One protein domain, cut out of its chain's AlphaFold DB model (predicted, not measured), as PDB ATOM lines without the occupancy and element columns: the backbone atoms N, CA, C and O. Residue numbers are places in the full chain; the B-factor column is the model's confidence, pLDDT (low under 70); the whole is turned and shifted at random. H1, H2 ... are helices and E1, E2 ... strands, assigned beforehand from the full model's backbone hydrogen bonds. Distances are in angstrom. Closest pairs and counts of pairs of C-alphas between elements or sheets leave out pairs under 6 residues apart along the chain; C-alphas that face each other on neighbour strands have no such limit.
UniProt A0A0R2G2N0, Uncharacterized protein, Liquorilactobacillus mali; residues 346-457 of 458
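AT A GLANCE: This is residues 346 to 457 of the 458 residues of an uncharacterized protein of Liquorilactobacillus mali (UniProt A0A0R2G2N0). A two-stranded hairpin, E1 and E2, makes the middle of an elongated domain, with two crossed helices, H1 and H4, at one end and a group of three helices, H2, H3 and H5, at the other. The two long links between the ends run past the hairpin, one along each edge, and pair briefly with it at residues 367 to 368 and 436 to 437. The printed part has 112 residues with five named helices and two named strands, in the order H1 H2 H3 E1 E2 H4 H5; the sheet, E1 - E2, is antiparallel and the class is mostly helix. The whole is compact, with a radius of gyration of the C-alphas of 15.1 A, and spans 49 by 32 by 21 A.

HOW THE PARTS SIT: H1, residues 346 to 361, touches H4, residues 414 to 425, about perpendicular at 80 degrees; their closest C-alphas, those of Gly 355 and Gly 421, are 3.6 A apart. H2, residues 373 to 383, touches H3, residues 390 to 398, at a steep tilt of 66 degrees, opposite ways, closest at the C-alphas of Val 373 and Ser 394, 5.9 A. The hairpin of E1, residues 400 to 405, and E2, residues 408 to 413, is antiparallel at 154 degrees, with N 403 and O 410 at 2.9 A and N 410 and O 403 at 2.8 A, within hydrogen-bond range. H1 and E1 are near each other, with 6 pairs of C-alphas within 10 A. H5, residues 440 to 456, touches H2 with residues 444 to 448 alone, about perpendicular at 78 degrees, closest at the C-alphas of Leu 376 and Leu 444, 6.3 A. H3 and H5 are close but not clearly touching, with the C-alphas of Phe 396 and Tyr 451 7.1 A apart. H1 and H5 are apart. In H1, H2, H3, H4 and H5 every O i to N i+4 pair is within hydrogen-bond range.

IN THESE COORDINATES: H1 begins at C-alpha 346, (176.621, 34.287, -83.655), and is 22.1 A long. H2 measures 15.7 A and H3 12.2 A. E1, from C-alpha 400 at (181.280, 47.793, -71.821), measures 16.2 A, E2 16.8 A and H4 16.6 A. H5, 23.2 A long, ends at C-alpha 456, (175.304, 64.645, -75.431).

THE WHOLE: The C-alphas of Ile 385 and Gly 427, the two farthest apart, are 48.6 A from each other. The printed part has no cut. The links H1 to H2, 11 residues, and H4 to H5, 14 residues, are long. The mean pLDDT of the printed part is 83.4; residues 362 to 365, 384 to 387, 431, 433 and 457 are under 70.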
ATOM      1  N   GLU A 346     176.134  35.463 -84.385       93.56
ATOM      2  CA  GLU A 346     176.621  34.287 -83.655       93.56
ATOM      3  C   GLU A 346     178.156  34.195 -83.643       93.56
ATOM      4  O   GLU A 346     178.756  34.001 -82.592       93.56
ATOM      5  N   THR A 347     178.821  34.428 -84.783       94.12
ATOM      6  CA  THR A 347     180.292  34.470 -84.839       94.12
ATOM      7  C   THR A 347     180.854  35.581 -83.954       94.12
ATOM      8  O   THR A 347     181.849  35.369 -83.268       94.12
ATOM      9  N   LYS A 348     180.235  36.770 -83.946       92.94
ATOM     10  CA  LYS A 348     180.674  37.887 -83.092       92.94
ATOM     11  C   LYS A 348     180.490  37.570 -81.612       92.94
ATOM     12  O   LYS A 348     181.382  37.877 -80.828       92.94
ATOM     13  N   ASP A 349     179.378  36.943 -81.253       93.31
ATOM     14  CA  ASP A 349     179.092  36.529 -79.881       93.31
ATOM     15  C   ASP A 349     180.086  35.447 -79.430       93.31
ATOM     16  O   ASP A 349     180.677  35.555 -78.358       93.31
ATOM     17  N   ASN A 350     180.383  34.468 -80.291       95.88
ATOM     18  CA  ASN A 350     181.388  33.437 -80.027       95.88
ATOM     19  C   ASN A 350     182.799  34.028 -79.879       95.88
ATOM     20  O   ASN A 350     183.510  33.688 -78.938       95.88
ATOM     21  N   LEU A 351     183.208  34.952 -80.756       94.38
ATOM     22  CA  LEU A 351     184.493  35.653 -80.626       94.38
ATOM     23  C   LEU A 351     184.559  36.483 -79.342       94.38
ATOM     24  O   LEU A 351     185.594  36.501 -78.679       94.38
ATOM     25  N   PHE A 352     183.460  37.137 -78.961       92.81
ATOM     26  CA  PHE A 352     183.374  37.847 -77.691       92.81
ATOM     27  C   PHE A 352     183.590  36.894 -76.507       92.81
ATOM     28  O   PHE A 352     184.408  37.185 -75.636       92.81
ATOM     29  N   LEU A 353     182.915  35.740 -76.489       92.62
ATOM     30  CA  LEU A 353     183.072  34.736 -75.431       92.62
ATOM     31  C   LEU A 353     184.507  34.205 -75.358       92.62
ATOM     32  O   LEU A 353     185.095  34.194 -74.279       92.62
ATOM     33  N   ILE A 354     185.111  33.860 -76.498       93.38
ATOM     34  CA  ILE A 354     186.508  33.403 -76.571       93.38
ATOM     35  C   ILE A 354     187.465  34.468 -76.013       93.38
ATOM     36  O   ILE A 354     188.349  34.157 -75.212       93.38
ATOM     37  N   GLY A 355     187.294  35.730 -76.419       90.88
ATOM     38  CA  GLY A 355     188.127  36.837 -75.946       90.88
ATOM     39  C   GLY A 355     187.962  37.092 -74.448       90.88
ATOM     40  O   GLY A 355     188.945  37.313 -73.737       90.88
ATOM     41  N   TYR A 356     186.729  37.008 -73.950       89.31
ATOM     42  CA  TYR A 356     186.416  37.164 -72.535       89.31
ATOM     43  C   TYR A 356     187.030  36.042 -71.689       89.31
ATOM     44  O   TYR A 356     187.738  36.315 -70.717       89.31
ATOM     45  N   GLU A 357     186.836  34.783 -72.091       89.25
ATOM     46  CA  GLU A 357     187.444  33.617 -71.445       89.25
ATOM     47  C   GLU A 357     188.968  33.731 -71.396       89.25
ATOM     48  O   GLU A 357     189.579  33.425 -70.373       89.25
ATOM     49  N   TYR A 358     189.595  34.189 -72.482       87.88
ATOM     50  CA  TYR A 358     191.041  34.378 -72.530       87.88
ATOM     51  C   TYR A 358     191.534  35.381 -71.476       87.88
ATOM     52  O   TYR A 358     192.525  35.116 -70.788       87.88
ATOM     53  N   LEU A 359     190.837  36.512 -71.314       85.69
ATOM     54  CA  LEU A 359     191.196  37.538 -70.332       85.69
ATOM     55  C   LEU A 359     191.049  37.037 -68.891       85.69
ATOM     56  O   LEU A 359     191.925  37.297 -68.063       85.69
ATOM     57  N   VAL A 360     189.982  36.293 -68.598       82.88
ATOM     58  CA  VAL A 360     189.721  35.760 -67.251       82.88
ATOM     59  C   VAL A 360     190.666  34.596 -66.908       82.88
ATOM     60  O   VAL A 360     191.190  34.531 -65.795       82.88
ATOM     61  N   ASN A 361     190.971  33.717 -67.871       79.25
ATOM     62  CA  ASN A 361     191.763  32.500 -67.644       79.25
ATOM     63  C   ASN A 361     193.288  32.706 -67.661       79.25
ATOM     64  O   ASN A 361     194.024  31.815 -67.226       79.25
ATOM     65  N   ARG A 362     193.814  33.858 -68.109       69.31
ATOM     66  CA  ARG A 362     195.248  34.189 -67.969       69.31
ATOM     67  C   ARG A 362     195.601  34.330 -66.477       69.31
ATOM     68  O   ARG A 362     195.554  35.420 -65.913       69.31
ATOM     69  N   LYS A 363     195.950  33.222 -65.814       53.62
ATOM     70  CA  LYS A 363     196.408  33.162 -64.407       53.62
ATOM     71  C   LYS A 363     195.493  33.888 -63.390       53.62
ATOM     72  O   LYS A 363     196.008  34.470 -62.440       53.62
ATOM     73  N   ASN A 364     194.167  33.900 -63.578       55.41
ATOM     74  CA  ASN A 364     193.218  34.658 -62.737       55.41
ATOM     75  C   ASN A 364     193.521  36.171 -62.640       55.41
ATOM     76  O   ASN A 364     193.192  36.809 -61.636       55.41
ATOM     77  N   SER A 365     194.181  36.757 -63.648       68.31
ATOM     78  CA  SER A 365     194.663  38.145 -63.572       68.31
ATOM     79  C   SER A 365     193.519  39.150 -63.565       68.31
ATOM     80  O   SER A 365     193.611  40.161 -62.872       68.31
ATOM     81  N   TYR A 366     192.444  38.868 -64.301       80.06
ATOM     82  CA  TYR A 366     191.292  39.748 -64.430       80.06
ATOM     83  C   TYR A 366     190.024  39.049 -63.941       80.06
ATOM     84  O   TYR A 366     189.764  37.897 -64.277       80.06
ATOM     85  N   LYS A 367     189.216  39.766 -63.159       82.56
ATOM     86  CA  LYS A 367     187.874  39.353 -62.734       82.56
ATOM     87  C   LYS A 367     186.839  40.306 -63.307       82.56
ATOM     88  O   LYS A 367     187.118  41.497 -63.432       82.56
ATOM     89  N   ASN A 368     185.643  39.804 -63.603       82.38
ATOM     90  CA  ASN A 368     184.526  40.677 -63.947       82.38
ATOM     91  C   ASN A 368     184.234  41.639 -62.791       82.38
ATOM     92  O   ASN A 368     184.178  41.212 -61.634       82.38
ATOM     93  N   TYR A 369     184.032  42.914 -63.098       85.31
ATOM     94  CA  TYR A 369     183.541  43.893 -62.141       85.31
ATOM     95  C   TYR A 369     182.160  44.376 -62.570       85.31
ATOM     96  O   TYR A 369     182.013  45.127 -63.531       85.31
ATOM     97  N   GLU A 370     181.138  43.953 -61.837       84.94
ATOM     98  CA  GLU A 370     179.768  44.387 -62.084       84.94
ATOM     99  C   GLU A 370     179.516  45.742 -61.419       84.94
ATOM    100  O   GLU A 370     179.303  45.833 -60.209       84.94
ATOM    101  N   LEU A 371     179.538  46.805 -62.223       85.44
ATOM    102  CA  LEU A 371     179.061  48.116 -61.794       85.44
ATOM    103  C   LEU A 371     177.534  48.159 -61.887       85.44
ATOM    104  O   LEU A 371     176.958  47.865 -62.939       85.44
ATOM    105  N   ARG A 372     176.860  48.557 -60.806       85.88
ATOM    106  CA  ARG A 372     175.394  48.647 -60.807       85.88
ATOM    107  C   ARG A 372     174.943  49.905 -61.543       85.88
ATOM    108  O   ARG A 372     175.527  50.972 -61.371       85.88
ATOM    109  N   VAL A 373     173.843  49.804 -62.294       82.62
ATOM    110  CA  VAL A 373     173.241  50.939 -63.025       82.62
ATOM    111  C   VAL A 373     173.038  52.147 -62.102       82.62
ATOM    112  O   VAL A 373     173.494  53.240 -62.428       82.62
ATOM    113  N   GLY A 374     172.479  51.927 -60.906       83.44
ATOM    114  CA  GLY A 374     172.242  52.986 -59.920       83.44
ATOM    115  C   GLY A 374     173.505  53.707 -59.426       83.44
ATOM    116  O   GLY A 374     173.425  54.869 -59.034       83.44
ATOM    117  N   GLU A 375     174.679  53.066 -59.471       85.44
ATOM    118  CA  GLU A 375     175.943  53.702 -59.070       85.44
ATOM    119  C   GLU A 375     176.396  54.736 -60.104       85.44
ATOM    120  O   GLU A 375     176.753  55.855 -59.736       85.44
ATOM    121  N   LEU A 376     176.333  54.393 -61.396       84.75
ATOM    122  CA  LEU A 376     176.657  55.334 -62.467       84.75
ATOM    123  C   LEU A 376     175.585  56.423 -62.594       84.75
ATOM    124  O   LEU A 376     175.925  57.584 -62.781       84.75
ATOM    125  N   GLU A 377     174.304  56.089 -62.433       83.81
ATOM    126  CA  GLU A 377     173.219  57.080 -62.433       83.81
ATOM    127  C   GLU A 377     173.384  58.137 -61.349       83.81
ATOM    128  O   GLU A 377     173.251  59.326 -61.629       83.81
ATOM    129  N   SER A 378     173.674  57.705 -60.119       85.69
ATOM    130  CA  SER A 378     173.894  58.618 -58.995       85.69
ATOM    131  C   SER A 378     175.086  59.531 -59.269       85.69
ATOM    132  O   SER A 378     175.033  60.720 -58.968       85.69
ATOM    133  N   PHE A 379     176.137  58.995 -59.900       85.50
ATOM    134  CA  PHE A 379     177.297  59.778 -60.305       85.50
ATOM    135  C   PHE A 379     176.968  60.784 -61.421       85.50
ATOM    136  O   PHE A 379     177.343  61.946 -61.301       85.50
ATOM    137  N   ILE A 380     176.232  60.382 -62.467       82.94
ATOM    138  CA  ILE A 380     175.803  61.292 -63.543       82.94
ATOM    139  C   ILE A 380     174.931  62.411 -62.959       82.94
ATOM    140  O   ILE A 380     175.218  63.572 -63.206       82.94
ATOM    141  N   ARG A 381     173.929  62.099 -62.123       83.44
ATOM    142  CA  ARG A 381     173.055  63.109 -61.484       83.44
ATOM    143  C   ARG A 381     173.807  64.088 -60.579       83.44
ATOM    144  O   ARG A 381     173.357  65.208 -60.385       83.44
ATOM    145  N   ALA A 382     174.913  63.655 -59.978       82.12
ATOM    146  CA  ALA A 382     175.748  64.528 -59.161       82.12
ATOM    147  C   ALA A 382     176.619  65.479 -60.005       82.12
ATOM    148  O   ALA A 382     176.996  66.538 -59.511       82.12
ATOM    149  N   ASN A 383     176.939  65.112 -61.254       74.69
ATOM    150  CA  ASN A 383     177.781  65.899 -62.167       74.69
ATOM    151  C   ASN A 383     176.977  66.680 -63.228       74.69
ATOM    152  O   ASN A 383     177.461  67.680 -63.749       74.69
ATOM    153  N   GLU A 384     175.741  66.272 -63.517       67.81
ATOM    154  CA  GLU A 384     174.767  66.953 -64.375       67.81
ATOM    155  C   GLU A 384     173.456  67.160 -63.613       67.81
ATOM    156  O   GLU A 384     172.868  66.215 -63.093       67.81
ATOM    157  N   ILE A 385     172.949  68.393 -63.590       59.06
ATOM    158  CA  ILE A 385     171.790  68.770 -62.765       59.06
ATOM    159  C   ILE A 385     170.455  68.178 -63.296       59.06
ATOM    160  O   ILE A 385     169.450  68.236 -62.591       59.06
ATOM    161  N   ILE A 386     170.385  67.581 -64.503       55.72
ATOM    162  CA  ILE A 386     169.092  67.196 -65.117       55.72
ATOM    163  C   ILE A 386     169.129  65.867 -65.907       55.72
ATOM    164  O   ILE A 386     169.947  65.674 -66.797       55.72
ATOM    165  N   GLY A 387     168.133  64.998 -65.660       63.44
ATOM    166  CA  GLY A 387     167.520  64.132 -66.687       63.44
ATOM    167  C   GLY A 387     168.233  62.837 -67.110       63.44
ATOM    168  O   GLY A 387     168.267  62.527 -68.300       63.44
ATOM    169  N   VAL A 388     168.757  62.033 -66.180       70.88
ATOM    170  CA  VAL A 388     169.385  60.735 -66.516       70.88
ATOM    171  C   VAL A 388     168.339  59.660 -66.837       70.88
ATOM    172  O   VAL A 388     167.481  59.354 -66.010       70.88
ATOM    173  N   ASN A 389     168.437  59.040 -68.019       79.50
ATOM    174  CA  ASN A 389     167.572  57.933 -68.437       79.50
ATOM    175  C   ASN A 389     168.210  56.568 -68.104       79.50
ATOM    176  O   ASN A 389     169.210  56.179 -68.711       79.50
ATOM    177  N   THR A 390     167.583  55.821 -67.193       79.50
ATOM    178  CA  THR A 390     168.031  54.503 -66.711       79.50
ATOM    179  C   THR A 390     168.229  53.466 -67.807       79.50
ATOM    180  O   THR A 390     169.211  52.720 -67.793       79.50
ATOM    181  N   GLU A 391     167.348  53.427 -68.806       83.69
ATOM    182  CA  GLU A 391     167.508  52.493 -69.918       83.69
ATOM    183  C   GLU A 391     168.739  52.822 -70.761       83.69
ATOM    184  O   GLU A 391     169.447  51.908 -71.190       83.69
ATOM    185  N   LYS A 392     169.024  54.111 -70.988       83.69
ATOM    186  CA  LYS A 392     170.228  54.531 -71.719       83.69
ATOM    187  C   LYS A 392     171.493  54.132 -70.960       83.69
ATOM    188  O   LYS A 392     172.400  53.576 -71.575       83.69
ATOM    189  N   VAL A 393     171.531  54.340 -69.641       83.31
ATOM    190  CA  VAL A 393     172.665  53.933 -68.791       83.31
ATOM    191  C   VAL A 393     172.830  52.413 -68.790       83.31
ATOM    192  O   VAL A 393     173.936  51.913 -68.986       83.31
ATOM    193  N   SER A 394     171.735  51.661 -68.660       82.88
ATOM    194  CA  SER A 394     171.763  50.196 -68.714       82.88
ATOM    195  C   SER A 394     172.285  49.677 -70.059       82.88
ATOM    196  O   SER A 394     173.178  48.828 -70.091       82.88
ATOM    197  N   ARG A 395     171.794  50.215 -71.186       84.38
ATOM    198  CA  ARG A 395     172.282  49.850 -72.530       84.38
ATOM    199  C   ARG A 395     173.754  50.216 -72.722       84.38
ATOM    200  O   ARG A 395     174.488  49.454 -73.344       84.38
ATOM    201  N   PHE A 396     174.186  51.358 -72.191       86.19
ATOM    202  CA  PHE A 396     175.583  51.778 -72.229       86.19
ATOM    203  C   PHE A 396     176.485  50.815 -71.454       86.19
ATOM    204  O   PHE A 396     177.439  50.294 -72.028       86.19
ATOM    205  N   LEU A 397     176.147  50.511 -70.199       82.62
ATOM    206  CA  LEU A 397     176.925  49.590 -69.372       82.62
ATOM    207  C   LEU A 397     176.983  48.184 -69.974       82.62
ATOM    208  O   LEU A 397     178.048  47.587 -69.985       82.62
ATOM    209  N   LYS A 398     175.897  47.689 -70.580       80.94
ATOM    210  CA  LYS A 398     175.904  46.399 -71.298       80.94
ATOM    211  C   LYS A 398     176.868  46.352 -72.491       80.94
ATOM    212  O   LYS A 398     177.229  45.267 -72.927       80.94
ATOM    213  N   SER A 399     177.273  47.501 -73.035       80.19
ATOM    214  CA  SER A 399     178.224  47.572 -74.156       80.19
ATOM    215  C   SER A 399     179.697  47.616 -73.728       80.19
ATOM    216  O   SER A 399     180.587  47.596 -74.585       80.19
ATOM    217  N   ILE A 400     179.953  47.668 -72.418       84.00
ATOM    218  CA  ILE A 400     181.280  47.793 -71.821       84.00
ATOM    219  C   ILE A 400     181.493  46.635 -70.852       84.00
ATOM    220  O   ILE A 400     180.663  46.347 -69.999       84.00
ATOM    221  N   VAL A 401     182.648  45.998 -70.948       85.88
ATOM    222  CA  VAL A 401     183.115  45.037 -69.956       85.88
ATOM    223  C   VAL A 401     184.132  45.728 -69.068       85.88
ATOM    224  O   VAL A 401     185.094  46.336 -69.546       85.88
ATOM    225  N   ILE A 402     183.911  45.626 -67.762       88.06
ATOM    226  CA  ILE A 402     184.804  46.179 -66.752       88.06
ATOM    227  C   ILE A 402     185.537  45.012 -66.113       88.06
ATOM    228  O   ILE A 402     184.931  44.134 -65.501       88.06
ATOM    229  N   LEU A 403     186.853  45.005 -66.262       87.94
ATOM    230  CA  LEU A 403     187.717  44.005 -65.659       87.94
ATOM    231  C   LEU A 403     188.459  44.618 -64.477       87.94
ATOM    232  O   LEU A 403     188.908  45.762 -64.536       87.94
ATOM    233  N   ARG A 404     188.625  43.847 -63.405       86.94
ATOM    234  CA  ARG A 404     189.436  44.205 -62.242       86.94
ATOM    235  C   ARG A 404     190.648  43.294 -62.146       86.94
ATOM    236  O   ARG A 404     190.496  42.075 -62.138       86.94
ATOM    237  N   SER A 405     191.829  43.884 -62.000       86.19
ATOM    238  CA  SER A 405     193.062  43.176 -61.647       86.19
ATOM    239  C   SER A 405     193.694  43.848 -60.438       86.19
ATOM    240  O   SER A 405     193.997  45.040 -60.494       86.19
ATOM    241  N   ARG A 406     193.884  43.105 -59.339       83.62
ATOM    242  CA  ARG A 406     194.308  43.676 -58.045       83.62
ATOM    243  C   ARG A 406     193.384  44.851 -57.660       83.62
ATOM    244  O   ARG A 406     192.174  44.646 -57.524       83.62
ATOM    245  N   ASP A 407     193.922  46.065 -57.569       83.38
ATOM    246  CA  ASP A 407     193.183  47.289 -57.228       83.38
ATOM    247  C   ASP A 407     192.921  48.215 -58.421       83.38
ATOM    248  O   ASP A 407     192.420  49.319 -58.247       83.38
ATOM    249  N   LYS A 408     193.200  47.753 -59.644       87.88
ATOM    250  CA  LYS A 408     193.008  48.524 -60.876       87.88
ATOM    251  C   LYS A 408     191.809  48.031 -61.680       87.88
ATOM    252  O   LYS A 408     191.512  46.831 -61.713       87.88
ATOM    253  N   PHE A 409     191.155  48.959 -62.370       89.12
ATOM    254  CA  PHE A 409     190.057  48.707 -63.299       89.12
ATOM    255  C   PHE A 409     190.502  48.921 -64.744       89.12
ATOM    256  O   PHE A 409     191.316  49.794 -65.039       89.12
ATOM    257  N   PHE A 410     189.928  48.130 -65.643       87.38
ATOM    258  CA  PHE A 410     190.212  48.139 -67.070       87.38
ATOM    259  C   PHE A 410     188.885  48.142 -67.821       87.38
ATOM    260  O   PHE A 410     188.047  47.262 -67.623       87.38
ATOM    261  N   LEU A 411     188.694  49.136 -68.686       86.50
ATOM    262  CA  LEU A 411     187.502  49.255 -69.519       86.50
ATOM    263  C   LEU A 411     187.760  48.669 -70.903       86.50
ATOM    264  O   LEU A 411     188.644  49.139 -71.624       86.50
ATOM    265  N   CYS A 412     186.943  47.695 -71.289       84.31
ATOM    266  CA  CYS A 412     186.953  47.104 -72.619       84.31
ATOM    267  C   CYS A 412     185.604  47.341 -73.284       84.31
ATOM    268  O   CYS A 412     184.564  47.024 -72.711       84.31
ATOM    269  N   ASN A 413     185.600  47.849 -74.512       85.25
ATOM    270  CA  ASN A 413     184.378  47.821 -75.307       85.25
ATOM    271  C   ASN A 413     184.158  46.395 -75.834       85.25
ATOM    272  O   ASN A 413     185.118  45.644 -76.018       85.25
ATOM    273  N   ALA A 414     182.915  46.026 -76.147       83.44
ATOM    274  CA  ALA A 414     182.631  44.712 -76.736       83.44
ATOM    275  C   ALA A 414     183.459  44.429 -78.009       83.44
ATOM    276  O   ALA A 414     183.927  43.311 -78.208       83.44
ATOM    277  N   SER A 415     183.721  45.454 -78.829       86.69
ATOM    278  CA  SER A 415     184.585  45.352 -80.013       86.69
ATOM    279  C   SER A 415     186.031  44.982 -79.678       86.69
ATOM    280  O   SER A 415     186.640  44.206 -80.407       86.69
ATOM    281  N   ASP A 416     186.570  45.497 -78.569       87.00
ATOM    282  CA  ASP A 416     187.930  45.178 -78.128       87.00
ATOM    283  C   ASP A 416     188.037  43.702 -77.736       87.00
ATOM    284  O   ASP A 416     189.020  43.038 -78.049       87.00
ATOM    285  N   ILE A 417     187.006  43.173 -77.075       88.94
ATOM    286  CA  ILE A 417     186.964  41.768 -76.660       88.94
ATOM    287  C   ILE A 417     186.831  40.848 -77.871       88.94
ATOM    288  O   ILE A 417     187.519  39.833 -77.930       88.94
ATOM    289  N   ILE A 418     186.019  41.225 -78.861       91.19
ATOM    290  CA  ILE A 418     185.926  40.492 -80.131       91.19
ATOM    291  C   ILE A 418     187.292  40.450 -80.829       91.19
ATOM    292  O   ILE A 418     187.700  39.379 -81.266       91.19
ATOM    293  N   MET A 419     188.024  41.572 -80.884       90.38
ATOM    294  CA  MET A 419     189.380  41.604 -81.454       90.38
ATOM    295  C   MET A 419     190.348  40.687 -80.700       90.38
ATOM    296  O   MET A 419     191.149  39.994 -81.317       90.38
ATOM    297  N   ILE A 420     190.262  40.642 -79.367       90.12
ATOM    298  CA  ILE A 420     191.060  39.710 -78.562       90.12
ATOM    299  C   ILE A 420     190.695  38.268 -78.916       90.12
ATOM    300  O   ILE A 420     191.593  37.468 -79.156       90.12
ATOM    301  N   GLY A 421     189.403  37.940 -78.996       92.25
ATOM    302  CA  GLY A 421     188.935  36.614 -79.399       92.25
ATOM    303  C   GLY A 421     189.431  36.212 -80.785       92.25
ATOM    304  O   GLY A 421     189.905  35.096 -80.972       92.25
ATOM    305  N   GLU A 422     189.413  37.139 -81.739       92.19
ATOM    306  CA  GLU A 422     189.983  36.944 -83.069       92.19
ATOM    307  C   GLU A 422     191.487  36.641 -83.009       92.19
ATOM    308  O   GLU A 422     191.937  35.662 -83.608       92.19
ATOM    309  N   SER A 423     192.262  37.425 -82.257       90.31
ATOM    310  CA  SER A 423     193.694  37.175 -82.077       90.31
ATOM    311  C   SER A 423     193.971  35.832 -81.395       90.31
ATOM    312  O   SER A 423     194.928  35.159 -81.770       90.31
ATOM    313  N   VAL A 424     193.130  35.404 -80.445       90.38
ATOM    314  CA  VAL A 424     193.224  34.076 -79.810       90.38
ATOM    315  C   VAL A 424     193.012  32.969 -80.839       90.38
ATOM    316  O   VAL A 424     193.818  32.041 -80.905       90.38
ATOM    317  N   VAL A 425     191.953  33.064 -81.647       89.94
ATOM    318  CA  VAL A 425     191.640  32.076 -82.692       89.94
ATOM    319  C   VAL A 425     192.775  31.992 -83.713       89.94
ATOM    320  O   VAL A 425     193.173  30.894 -84.091       89.94
ATOM    321  N   LYS A 426     193.344  33.138 -84.102       87.06
ATOM    322  CA  LYS A 426     194.460  33.225 -85.054       87.06
ATOM    323  C   LYS A 426     195.834  32.894 -84.443       87.06
ATOM    324  O   LYS A 426     196.827  32.902 -85.164       87.06
ATOM    325  N   GLY A 427     195.926  32.633 -83.134       85.00
ATOM    326  CA  GLY A 427     197.197  32.358 -82.449       85.00
ATOM    327  C   GLY A 427     198.173  33.544 -82.433       85.00
ATOM    328  O   GLY A 427     199.385  33.351 -82.370       85.00
ATOM    329  N   GLN A 428     197.664  34.772 -82.523       85.62
ATOM    330  CA  GLN A 428     198.464  35.993 -82.578       85.62
ATOM    331  C   GLN A 428     198.866  36.478 -81.178       85.62
ATOM    332  O   GLN A 428     198.181  36.233 -80.182       85.62
ATOM    333  N   ASN A 429     199.966  37.234 -81.101       79.94
ATOM    334  CA  ASN A 429     200.358  37.909 -79.867       79.94
ATOM    335  C   ASN A 429     199.327  38.980 -79.492       79.94
ATOM    336  O   ASN A 429     199.146  39.968 -80.199       79.94
ATOM    337  N   ILE A 430     198.684  38.798 -78.340       79.00
ATOM    338  CA  ILE A 430     197.673  39.727 -77.830       79.00
ATOM    339  C   ILE A 430     198.358  40.800 -76.988       79.00
ATOM    340  O   ILE A 430     198.747  40.558 -75.840       79.00
ATOM    341  N   LEU A 431     198.481  41.997 -77.559       67.25
ATOM    342  CA  LEU A 431     198.865  43.213 -76.844       67.25
ATOM    343  C   LEU A 431     197.616  43.850 -76.233       67.25
ATOM    344  O   LEU A 431     196.879  44.586 -76.885       67.25
ATOM    345  N   PHE A 432     197.374  43.562 -74.957       71.75
ATOM    346  CA  PHE A 432     196.301  44.191 -74.196       71.75
ATOM    347  C   PHE A 432     196.794  45.499 -73.556       71.75
ATOM    348  O   PHE A 432     197.072  45.553 -72.362       71.75
ATOM    349  N   ASN A 433     196.926  46.553 -74.366       62.31
ATOM    350  CA  ASN A 433     197.210  47.907 -73.879       62.31
ATOM    351  C   ASN A 433     195.890  48.651 -73.675       62.31
ATOM    352  O   ASN A 433     195.336  49.228 -74.613       62.31
ATOM    353  N   LYS A 434     195.358  48.628 -72.451       72.12
ATOM    354  CA  LYS A 434     194.178  49.421 -72.090       72.12
ATOM    355  C   LYS A 434     194.472  50.324 -70.907       72.12
ATOM    356  O   LYS A 434     195.319  50.020 -70.073       72.12
ATOM    357  N   LYS A 435     193.761  51.455 -70.889       75.44
ATOM    358  CA  LYS A 435     193.860  52.485 -69.857       75.44
ATOM    359  C   LYS A 435     193.588  51.851 -68.495       75.44
ATOM    360  O   LYS A 435     192.483  51.365 -68.253       75.44
ATOM    361  N   GLU A 436     194.607  51.851 -67.648       85.00
ATOM    362  CA  GLU A 436     194.486  51.451 -66.253       85.00
ATOM    363  C   GLU A 436     193.800  52.570 -65.469       85.00
ATOM    364  O   GLU A 436     194.084  53.751 -65.675       85.00
ATOM    365  N   ILE A 437     192.876  52.200 -64.587       89.06
ATOM    366  CA  ILE A 437     192.146  53.142 -63.743       89.06
ATOM    367  C   ILE A 437     192.342  52.728 -62.287       89.06
ATOM    368  O   ILE A 437     191.947  51.632 -61.892       89.06
ATOM    369  N   ASP A 438     192.935  53.611 -61.489       89.50
ATOM    370  CA  ASP A 438     193.447  53.258 -60.158       89.50
ATOM    371  C   ASP A 438     192.373  53.087 -59.078       89.50
ATOM    372  O   ASP A 438     192.631  52.484 -58.044       89.50
ATOM    373  N   ASN A 439     191.173  53.650 -59.261       89.81
ATOM    374  CA  ASN A 439     190.125  53.584 -58.244       89.81
ATOM    375  C   ASN A 439     188.708  53.720 -58.828       89.81
ATOM    376  O   ASN A 439     188.504  54.141 -59.969       89.81
ATOM    377  N   LYS A 440     187.704  53.388 -58.004       89.00
ATOM    378  CA  LYS A 440     186.285  53.384 -58.394       89.00
ATOM    379  C   LYS A 440     185.752  54.773 -58.767       89.00
ATOM    380  O   LYS A 440     184.905  54.873 -59.647       89.00
ATOM    381  N   LYS A 441     186.235  55.847 -58.131       89.69
ATOM    382  CA  LYS A 441     185.803  57.217 -58.453       89.69
ATOM    383  C   LYS A 441     186.272  57.611 -59.855       89.69
ATOM    384  O   LYS A 441     185.465  58.080 -60.650       89.69
ATOM    385  N   SER A 442     187.534  57.340 -60.181       91.25
ATOM    386  CA  SER A 442     188.083  57.556 -61.524       91.25
ATOM    387  C   SER A 442     187.396  56.681 -62.580       91.25
ATOM    388  O   SER A 442     187.194  57.130 -63.704       91.25
ATOM    389  N   LEU A 443     186.983  55.459 -62.221       91.19
ATOM    390  CA  LEU A 443     186.192  54.584 -63.098       91.19
ATOM    391  C   LEU A 443     184.827  55.200 -63.424       91.19
ATOM    392  O   LEU A 443     184.429  55.216 -64.587       91.19
ATOM    393  N   LEU A 444     184.118  55.701 -62.410       91.06
ATOM    394  CA  LEU A 444     182.829  56.364 -62.594       91.06
ATOM    395  C   LEU A 444     182.958  57.628 -63.451       91.06
ATOM    396  O   LEU A 444     182.128  57.823 -64.332       91.06
ATOM    397  N   GLN A 445     184.015  58.424 -63.251       90.94
ATOM    398  CA  GLN A 445     184.293  59.600 -64.080       90.94
ATOM    399  C   GLN A 445     184.536  59.223 -65.544       90.94
ATOM    400  O   GLN A 445     183.901  59.773 -66.432       90.94
ATOM    401  N   GLU A 446     185.389  58.236 -65.812       90.56
ATOM    402  CA  GLU A 446     185.668  57.790 -67.182       90.56
ATOM    403  C   GLU A 446     184.409  57.235 -67.876       90.56
ATOM    404  O   GLU A 446     184.185  57.461 -69.067       90.56
ATOM    405  N   LEU A 447     183.565  56.501 -67.141       89.25
ATOM    406  CA  LEU A 447     182.287  56.012 -67.658       89.25
ATOM    407  C   LEU A 447     181.297  57.151 -67.909       89.25
ATOM    408  O   LEU A 447     180.584  57.102 -68.911       89.25
ATOM    409  N   PHE A 448     181.270  58.162 -67.039       87.81
ATOM    410  CA  PHE A 448     180.499  59.387 -67.227       87.81
ATOM    411  C   PHE A 448     180.946  60.125 -68.491       87.81
ATOM    412  O   PHE A 448     180.115  60.358 -69.362       87.81
ATOM    413  N   ASP A 449     182.244  60.392 -68.654       87.25
ATOM    414  CA  ASP A 449     182.785  61.117 -69.809       87.25
ATOM    415  C   ASP A 449     182.424  60.403 -71.123       87.25
ATOM    416  O   ASP A 449     181.949  61.018 -72.079       87.25
ATOM    417  N   ARG A 450     182.570  59.071 -71.166       87.56
ATOM    418  CA  ARG A 450     182.184  58.252 -72.330       87.56
ATOM    419  C   ARG A 450     180.681  58.243 -72.580       87.56
ATOM    420  O   ARG A 450     180.258  58.267 -73.736       87.56
ATOM    421  N   TYR A 451     179.874  58.156 -71.524       86.00
ATOM    422  CA  TYR A 451     178.420  58.217 -71.630       86.00
ATOM    423  C   TYR A 451     177.985  59.580 -72.183       86.00
ATOM    424  O   TYR A 451     177.209  59.635 -73.136       86.00
ATOM    425  N   TYR A 452     178.548  60.664 -71.649       82.19
ATOM    426  CA  TYR A 452     178.282  62.030 -72.078       82.19
ATOM    427  C   TYR A 452     178.667  62.245 -73.538       82.19
ATOM    428  O   TYR A 452     177.831  62.658 -74.337       82.19
ATOM    429  N   LEU A 453     179.886  61.865 -73.931       81.50
ATOM    430  CA  LEU A 453     180.319  61.931 -75.327       81.50
ATOM    431  C   LEU A 453     179.392  61.141 -76.255       81.50
ATOM    432  O   LEU A 453     179.124  61.575 -77.361       81.50
ATOM    433  N   LYS A 454     178.860  59.992 -75.830       82.31
ATOM    434  CA  LYS A 454     177.986  59.177 -76.685       82.31
ATOM    435  C   LYS A 454     176.579  59.758 -76.864       82.31
ATOM    436  O   LYS A 454     175.955  59.502 -77.892       82.31
ATOM    437  N   TYR A 455     176.049  60.461 -75.862       79.06
ATOM    438  CA  TYR A 455     174.634  60.854 -75.826       79.06
ATOM    439  C   TYR A 455     174.377  62.365 -75.817       79.06
ATOM    440  O   TYR A 455     173.252  62.757 -76.124       79.06
ATOM    441  N   ASN A 456     175.388  63.185 -75.520       70.88
ATOM    442  CA  ASN A 456     175.304  64.645 -75.431       70.88
ATOM    443  C   ASN A 456     176.255  65.386 -76.391       70.88
ATOM    444  O   ASN A 456     176.170  66.609 -76.467       70.88
ATOM    445  N   SER A 457     177.113  64.708 -77.173       51.59
ATOM    446  CA  SER A 457     177.841  65.378 -78.262       51.59
ATOM    447  C   SER A 457     176.897  65.658 -79.442       51.59
ATOM    448  O   SER A 457     176.601  64.768 -80.248       51.59
TER     449      SER A 457